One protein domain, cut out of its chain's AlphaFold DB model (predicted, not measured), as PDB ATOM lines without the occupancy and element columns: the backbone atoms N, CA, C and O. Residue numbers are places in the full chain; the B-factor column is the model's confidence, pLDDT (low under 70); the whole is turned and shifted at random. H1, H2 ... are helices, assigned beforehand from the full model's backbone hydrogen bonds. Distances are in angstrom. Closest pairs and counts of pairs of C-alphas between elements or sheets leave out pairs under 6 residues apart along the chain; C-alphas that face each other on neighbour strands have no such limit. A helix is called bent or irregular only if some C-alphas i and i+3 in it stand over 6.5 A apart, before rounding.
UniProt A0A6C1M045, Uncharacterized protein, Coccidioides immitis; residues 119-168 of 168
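This is residues 119 to 168 of the 168 residues of an uncharacterized protein of Coccidioides immitis (UniProt A0A6C1M045). A long straight helix, H1, makes an arm, and its last residues run into a small head in which a loop, residues 142 to 154, leads to the short helix H2. Residues 119 to 136 stick out from this head and make most of the length. The printed part has 50 residues with two named helices, H1 then H2, and no named strand; its class is all helix. The whole is loose, with a radius of gyration of the C-alphas of 14.0 A, and flat, spanning 43 by 25 by 13 A.

Begin with H1, residues 120 to 141, the longest helix. Look along its residues 120 to 136: they stand free, together with Ser 119. From Ser 141 a long link of 13 residues leads to H2, residues 155 to 164. H1 and H2 are apart, with no C-alpha of the one within 8 A of the other. Check the backbones of H1 and H2, and you will find every O i to N i+4 pair within hydrogen-bond range. Neither helix is bent.

Find C-alpha 120 at (31.912, -24.745, 32.363); from there H1 runs 31.6 A, mainly toward lower z, to C-alpha 141 at (40.689, -34.120, 3.543). H2 begins at C-alpha 155 and runs 14.8 A, toward lower x and higher z, to C-alpha 164 at (28.834, -43.553, 4.637).

The C-alphas of Ser 119 and Asn 156 are the two farthest apart, at 43.7 A. Without the stretch that stands free, 32 residues span 25 by 18 by 12 A. The printed part has no cut and ends at Ala 168, the chain's last residue. The mean pLDDT of the printed part is 79.8; look for values under 70 at residues 144, 146, 150 to 151 and 167 to 168.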
ATOM      1  N   SER A 119      35.471 -21.435  32.800       79.81
ATOM      2  CA  SER A 119      34.110 -21.721  33.257       79.81
ATOM      3  C   SER A 119      33.551 -22.913  32.486       79.81
ATOM      4  O   SER A 119      33.946 -23.132  31.340       79.81
ATOM      5  N   SER A 120      32.596 -23.646  33.065       79.56
ATOM      6  CA  SER A 120      31.912 -24.745  32.363       79.56
ATOM      7  C   SER A 120      31.270 -24.280  31.050       79.56
ATOM      8  O   SER A 120      31.270 -25.001  30.058       79.56
ATOM      9  N   VAL A 121      30.799 -23.031  31.008       75.88
ATOM     10  CA  VAL A 121      30.256 -22.394  29.801       75.88
ATOM     11  C   VAL A 121      31.342 -22.168  28.751       75.88
ATOM     12  O   VAL A 121      31.147 -22.496  27.586       75.88
ATOM     13  N   THR A 122      32.489 -21.621  29.156       80.88
ATOM     14  CA  THR A 122      33.645 -21.425  28.271       80.88
ATOM     15  C   THR A 122      34.099 -22.756  27.677       80.88
ATOM     16  O   THR A 122      34.317 -22.846  26.474       80.88
ATOM     17  N   GLN A 123      34.181 -23.801  28.499       85.25
ATOM     18  CA  GLN A 123      34.586 -25.133  28.062       85.25
ATOM     19  C   GLN A 123      33.613 -25.729  27.035       85.25
ATOM     20  O   GLN A 123      34.064 -26.243  26.014       85.25
ATOM     21  N   GLN A 124      32.298 -25.605  27.253       84.75
ATOM     22  CA  GLN A 124      31.280 -26.036  26.282       84.75
ATOM     23  C   GLN A 124      31.478 -25.364  24.917       84.75
ATOM     24  O   GLN A 124      31.437 -26.035  23.888       84.75
ATOM     25  N   ILE A 125      31.734 -24.052  24.905       83.94
ATOM     26  CA  ILE A 125      31.980 -23.299  23.668       83.94
ATOM     27  C   ILE A 125      33.255 -23.797  22.981       83.94
ATOM     28  O   ILE A 125      33.230 -24.075  21.786       83.94
ATOM     29  N   VAL A 126      34.359 -23.921  23.723       88.12
ATOM     30  CA  VAL A 126      35.664 -24.305  23.164       88.12
ATOM     31  C   VAL A 126      35.614 -25.701  22.549       88.12
ATOM     32  O   VAL A 126      36.043 -25.868  21.412       88.12
ATOM     33  N   ILE A 127      35.043 -26.685  23.250       90.00
ATOM     34  CA  ILE A 127      34.926 -28.057  22.732       90.00
ATOM     35  C   ILE A 127      34.021 -28.095  21.496       90.00
ATOM     36  O   ILE A 127      34.356 -28.755  20.516       90.00
ATOM     37  N   TYR A 128      32.910 -27.354  21.501       90.00
ATOM     38  CA  TYR A 128      32.023 -27.264  20.341       90.00
ATOM     39  C   TYR A 128      32.733 -26.686  19.108       90.00
ATOM     40  O   TYR A 128      32.634 -27.243  18.013       90.00
ATOM     41  N   VAL A 129      33.475 -25.589  19.278       89.19
ATOM     42  CA  VAL A 129      34.246 -24.975  18.187       89.19
ATOM     43  C   VAL A 129      35.358 -25.913  17.719       89.19
ATOM     44  O   VAL A 129      35.524 -26.094  16.516       89.19
ATOM     45  N   PHE A 130      36.074 -26.561  18.639       91.38
ATOM     46  CA  PHE A 130      37.104 -27.543  18.305       91.38
ATOM     47  C   PHE A 130      36.540 -28.695  17.466       91.38
ATOM     48  O   PHE A 130      37.067 -28.985  16.396       91.38
ATOM     49  N   ALA A 131      35.415 -29.282  17.883       92.88
ATOM     50  CA  ALA A 131      34.745 -30.334  17.126       92.88
ATOM     51  C   ALA A 131      34.345 -29.866  15.717       92.88
ATOM     52  O   ALA A 131      34.523 -30.600  14.748       92.88
ATOM     53  N   ARG A 132      33.862 -28.622  15.573       90.25
ATOM     54  CA  ARG A 132      33.548 -28.022  14.263       90.25
ATOM     55  C   ARG A 132      34.787 -27.870  13.381       90.25
ATOM     56  O   ARG A 132      34.689 -28.130  12.186       90.25
ATOM     57  N   VAL A 133      35.928 -27.475  13.946       91.44
ATOM     58  CA  VAL A 133      37.200 -27.355  13.212       91.44
ATOM     59  C   VAL A 133      37.707 -28.729  12.781       91.44
ATOM     60  O   VAL A 133      38.025 -28.909  11.612       91.44
ATOM     61  N   VAL A 134      37.711 -29.716  13.679       92.12
ATOM     62  CA  VAL A 134      38.105 -31.097  13.353       92.12
ATOM     63  C   VAL A 134      37.206 -31.680  12.265       92.12
ATOM     64  O   VAL A 134      37.706 -32.241  11.294       92.12
ATOM     65  N   LEU A 135      35.890 -31.481  12.363       89.25
ATOM     66  CA  LEU A 135      34.946 -31.917  11.337       89.25
ATOM     67  C   LEU A 135      35.184 -31.214   9.993       89.25
ATOM     68  O   LEU A 135      35.095 -31.849   8.945       89.25
ATOM     69  N   ALA A 136      35.491 -29.916  10.006       88.00
ATOM     70  CA  ALA A 136      35.823 -29.174   8.793       88.00
ATOM     71  C   ALA A 136      37.122 -29.684   8.154       88.00
ATOM     72  O   ALA A 136      37.161 -29.865   6.941       88.00
ATOM     73  N   MET A 137      38.152 -29.980   8.954       86.62
ATOM     74  CA  MET A 137      39.388 -30.596   8.463       86.62
ATOM     75  C   MET A 137      39.119 -31.974   7.860       86.62
ATOM     76  O   MET A 137      39.566 -32.238   6.751       86.62
ATOM     77  N   ALA A 138      38.326 -32.817   8.527       85.38
ATOM     78  CA  ALA A 138      37.943 -34.126   7.999       85.38
ATOM     79  C   ALA A 138      37.215 -34.012   6.648       85.38
ATOM     80  O   ALA A 138      37.524 -34.750   5.716       85.38
ATOM     81  N   ARG A 139      36.296 -33.045   6.515       83.06
ATOM     82  CA  ARG A 139      35.598 -32.748   5.253       83.06
ATOM     83  C   ARG A 139      36.530 -32.212   4.165       83.06
ATOM     84  O   ARG A 139      36.340 -32.537   3.002       83.06
ATOM     85  N   LEU A 140      37.528 -31.409   4.524       85.00
ATOM     86  CA  LEU A 140      38.529 -30.922   3.574       85.00
ATOM     87  C   LEU A 140      39.426 -32.059   3.077       85.00
ATOM     88  O   LEU A 140      39.683 -32.137   1.880       85.00
ATOM     89  N   SER A 141      39.845 -32.984   3.942       81.94
ATOM     90  CA  SER A 141      40.689 -34.120   3.543       81.94
ATOM     91  C   SER A 141      40.040 -35.027   2.487       81.94
ATOM     92  O   SER A 141      40.741 -35.668   1.702       81.94
ATOM     93  N   ILE A 142      38.706 -35.070   2.438       80.50
ATOM     94  CA  ILE A 142      37.941 -35.850   1.452       80.50
ATOM     95  C   ILE A 142      37.491 -35.037   0.228       80.50
ATOM     96  O   ILE A 142      36.925 -35.614  -0.699       80.50
ATOM     97  N   ASP A 143      37.700 -33.717   0.199       78.38
ATOM     98  CA  ASP A 143      37.260 -32.874  -0.918       78.38
ATOM     99  C   ASP A 143      38.053 -33.235  -2.199       78.38
ATOM    100  O   ASP A 143      39.285 -33.346  -2.156       78.38
ATOM    101  N   PRO A 144      37.390 -33.457  -3.354       68.06
ATOM    102  CA  PRO A 144      38.048 -33.670  -4.648       68.06
ATOM    103  C   PRO A 144      38.969 -32.529  -5.094       68.06
ATOM    104  O   PRO A 144      39.857 -32.769  -5.912       68.06
ATOM    105  N   LYS A 145      38.795 -31.307  -4.579       76.81
ATOM    106  CA  LYS A 145      39.657 -30.174  -4.939       76.81
ATOM    107  C   LYS A 145      41.090 -30.371  -4.424       76.81
ATOM    108  O   LYS A 145      41.264 -30.800  -3.284       76.81
ATOM    109  N   PRO A 146      42.122 -30.015  -5.217       66.62
ATOM    110  CA  PRO A 146      43.507 -30.086  -4.769       66.62
ATOM    111  C   PRO A 146      43.693 -29.172  -3.558       66.62
ATOM    112  O   PRO A 146      43.571 -27.952  -3.639       66.62
ATOM    113  N   ASN A 147      43.948 -29.794  -2.416       74.06
ATOM    114  CA  ASN A 147      44.210 -29.137  -1.153       74.06
ATOM    115  C   ASN A 147      45.346 -29.902  -0.445       74.06
ATOM    116  O   ASN A 147      45.586 -31.070  -0.765       74.06
ATOM    117  N   PRO A 148      46.074 -29.278   0.494       75.06
ATOM    118  CA  PRO A 148      47.243 -29.899   1.122       75.06
ATOM    119  C   PRO A 148      46.922 -31.156   1.950       75.06
ATOM    120  O   PRO A 148      47.837 -31.880   2.323       75.06
ATOM    121  N   LEU A 149      45.646 -31.429   2.241       70.31
ATOM    122  CA  LEU A 149      45.201 -32.601   3.003       70.31
ATOM    123  C   LEU A 149      44.699 -33.744   2.102       70.31
ATOM    124  O   LEU A 149      44.623 -34.892   2.535       70.31
ATOM    125  N   ALA A 150      44.395 -33.449   0.838       67.06
ATOM    126  CA  ALA A 150      43.838 -34.379  -0.133       67.06
ATOM    127  C   ALA A 150      44.852 -35.438  -0.586       67.06
ATOM    128  O   ALA A 150      44.438 -36.485  -1.078       67.06
ATOM    129  N   SER A 151      46.155 -35.188  -0.420       69.00
ATOM    130  CA  SER A 151      47.230 -36.122  -0.781       69.00
ATOM    131  C   SER A 151      47.351 -37.318   0.166       69.00
ATOM    132  O   SER A 151      47.964 -38.314  -0.202       69.00
ATOM    133  N   PHE A 152      46.782 -37.242   1.372       71.25
ATOM    134  CA  PHE A 152      46.919 -38.288   2.392       71.25
ATOM    135  C   PHE A 152      45.872 -39.408   2.283       71.25
ATOM    136  O   PHE A 152      45.964 -40.390   3.013       71.25
ATOM    137  N   ILE A 153      44.875 -39.280   1.398       74.94
ATOM    138  CA  ILE A 153      43.760 -40.231   1.280       74.94
ATOM    139  C   ILE A 153      43.693 -40.782  -0.147       74.94
ATOM    140  O   ILE A 153      43.645 -40.022  -1.115       74.94
ATOM    141  N   SER A 154      43.656 -42.112  -0.278       76.44
ATOM    142  CA  SER A 154      43.485 -42.780  -1.571       76.44
ATOM    143  C   SER A 154      42.092 -42.508  -2.158       76.44
ATOM    144  O   SER A 154      41.117 -42.309  -1.431       76.44
ATOM    145  N   ARG A 155      41.970 -42.516  -3.493       74.75
ATOM    146  CA  ARG A 155      40.682 -42.261  -4.169       74.75
ATOM    147  C   ARG A 155      39.579 -43.231  -3.726       74.75
ATOM    148  O   ARG A 155      38.457 -42.793  -3.520       74.75
ATOM    149  N   ASN A 156      39.913 -44.504  -3.505       78.69
ATOM    150  CA  ASN A 156      38.942 -45.518  -3.085       78.69
ATOM    151  C   ASN A 156      38.402 -45.247  -1.672       78.69
ATOM    152  O   ASN A 156      37.190 -45.254  -1.473       78.69
ATOM    153  N   ALA A 157      39.280 -44.922  -0.716       78.50
ATOM    154  CA  ALA A 157      38.858 -44.618   0.651       78.50
ATOM    155  C   ALA A 157      38.005 -43.340   0.720       78.50
ATOM    156  O   ALA A 157      37.100 -43.227   1.540       78.50
ATOM    157  N   ARG A 158      38.259 -42.371  -0.168       77.44
ATOM    158  CA  ARG A 158      37.481 -41.129  -0.259       77.44
ATOM    159  C   ARG A 158      36.027 -41.371  -0.658       77.44
ATOM    160  O   ARG A 158      35.142 -40.793  -0.035       77.44
ATOM    161  N   GLU A 159      35.787 -42.194  -1.677       79.06
ATOM    162  CA  GLU A 159      34.428 -42.498  -2.141       79.06
ATOM    163  C   GLU A 159      33.643 -43.290  -1.088       79.06
ATOM    164  O   GLU A 159      32.489 -42.971  -0.793       79.06
ATOM    165  N   GLU A 160      34.291 -44.253  -0.432       81.56
ATOM    166  CA  GLU A 160      33.677 -45.044   0.636       81.56
ATOM    167  C   GLU A 160      33.291 -44.178   1.848       81.56
ATOM    168  O   GLU A 160      32.159 -44.247   2.334       81.56
ATOM    169  N   ILE A 161      34.188 -43.286   2.283       80.69
ATOM    170  CA  ILE A 161      33.933 -42.337   3.375       80.69
ATOM    171  C   ILE A 161      32.822 -41.352   2.997       80.69
ATOM    172  O   ILE A 161      31.930 -41.090   3.802       80.69
ATOM    173  N   LYS A 162      32.824 -40.820   1.772       78.88
ATOM    174  CA  LYS A 162      31.794 -39.876   1.310       78.88
ATOM    175  C   LYS A 162      30.399 -40.502   1.282       78.88
ATOM    176  O   LYS A 162      29.425 -39.801   1.538       78.88
ATOM    177  N   THR A 163      30.322 -41.801   1.013       80.19
ATOM    178  CA  THR A 163      29.061 -42.547   0.921       80.19
ATOM    179  C   THR A 163      28.463 -42.847   2.301       80.19
ATOM    180  O   THR A 163      27.245 -42.842   2.445       80.19
ATOM    181  N   HIS A 164      29.295 -43.062   3.329       81.69
ATOM    182  CA  HIS A 164      28.834 -43.553   4.637       81.69
ATOM    183  C   HIS A 164      28.922 -42.543   5.793       81.69
ATOM    184  O   HIS A 164      28.223 -42.703   6.791       81.69
ATOM    185  N   ALA A 165      29.789 -41.528   5.722       75.69
ATOM    186  CA  ALA A 165      30.163 -40.762   6.916       75.69
ATOM    187  C   ALA A 165      29.328 -39.495   7.186       75.69
ATOM    188  O   ALA A 165      29.454 -38.920   8.272       75.69
ATOM    189  N   TRP A 166      28.465 -39.051   6.263       70.31
ATOM    190  CA  TRP A 166      27.560 -37.922   6.510       70.31
ATOM    191  C   TRP A 166      26.114 -38.268   6.159       70.31
ATOM    192  O   TRP A 166      25.882 -38.872   5.115       70.31
ATOM    193  N   PRO A 167      25.140 -37.867   6.997       65.12
ATOM    194  CA  PRO A 167      23.737 -37.927   6.611       65.12
ATOM    195  C   PRO A 167      23.523 -37.050   5.370       65.12
ATOM    196  O   PRO A 167      24.078 -35.946   5.307       65.12
ATOM    197  N   ALA A 168      22.779 -37.592   4.402       52.62
ATOM    198  CA  ALA A 168      22.429 -36.939   3.141       52.62
ATOM    199  C   ALA A 168      21.702 -35.601   3.352       52.62
ATOM    200  O   ALA A 168      20.915 -35.498   4.322       52.62
TER     201      ALA A 168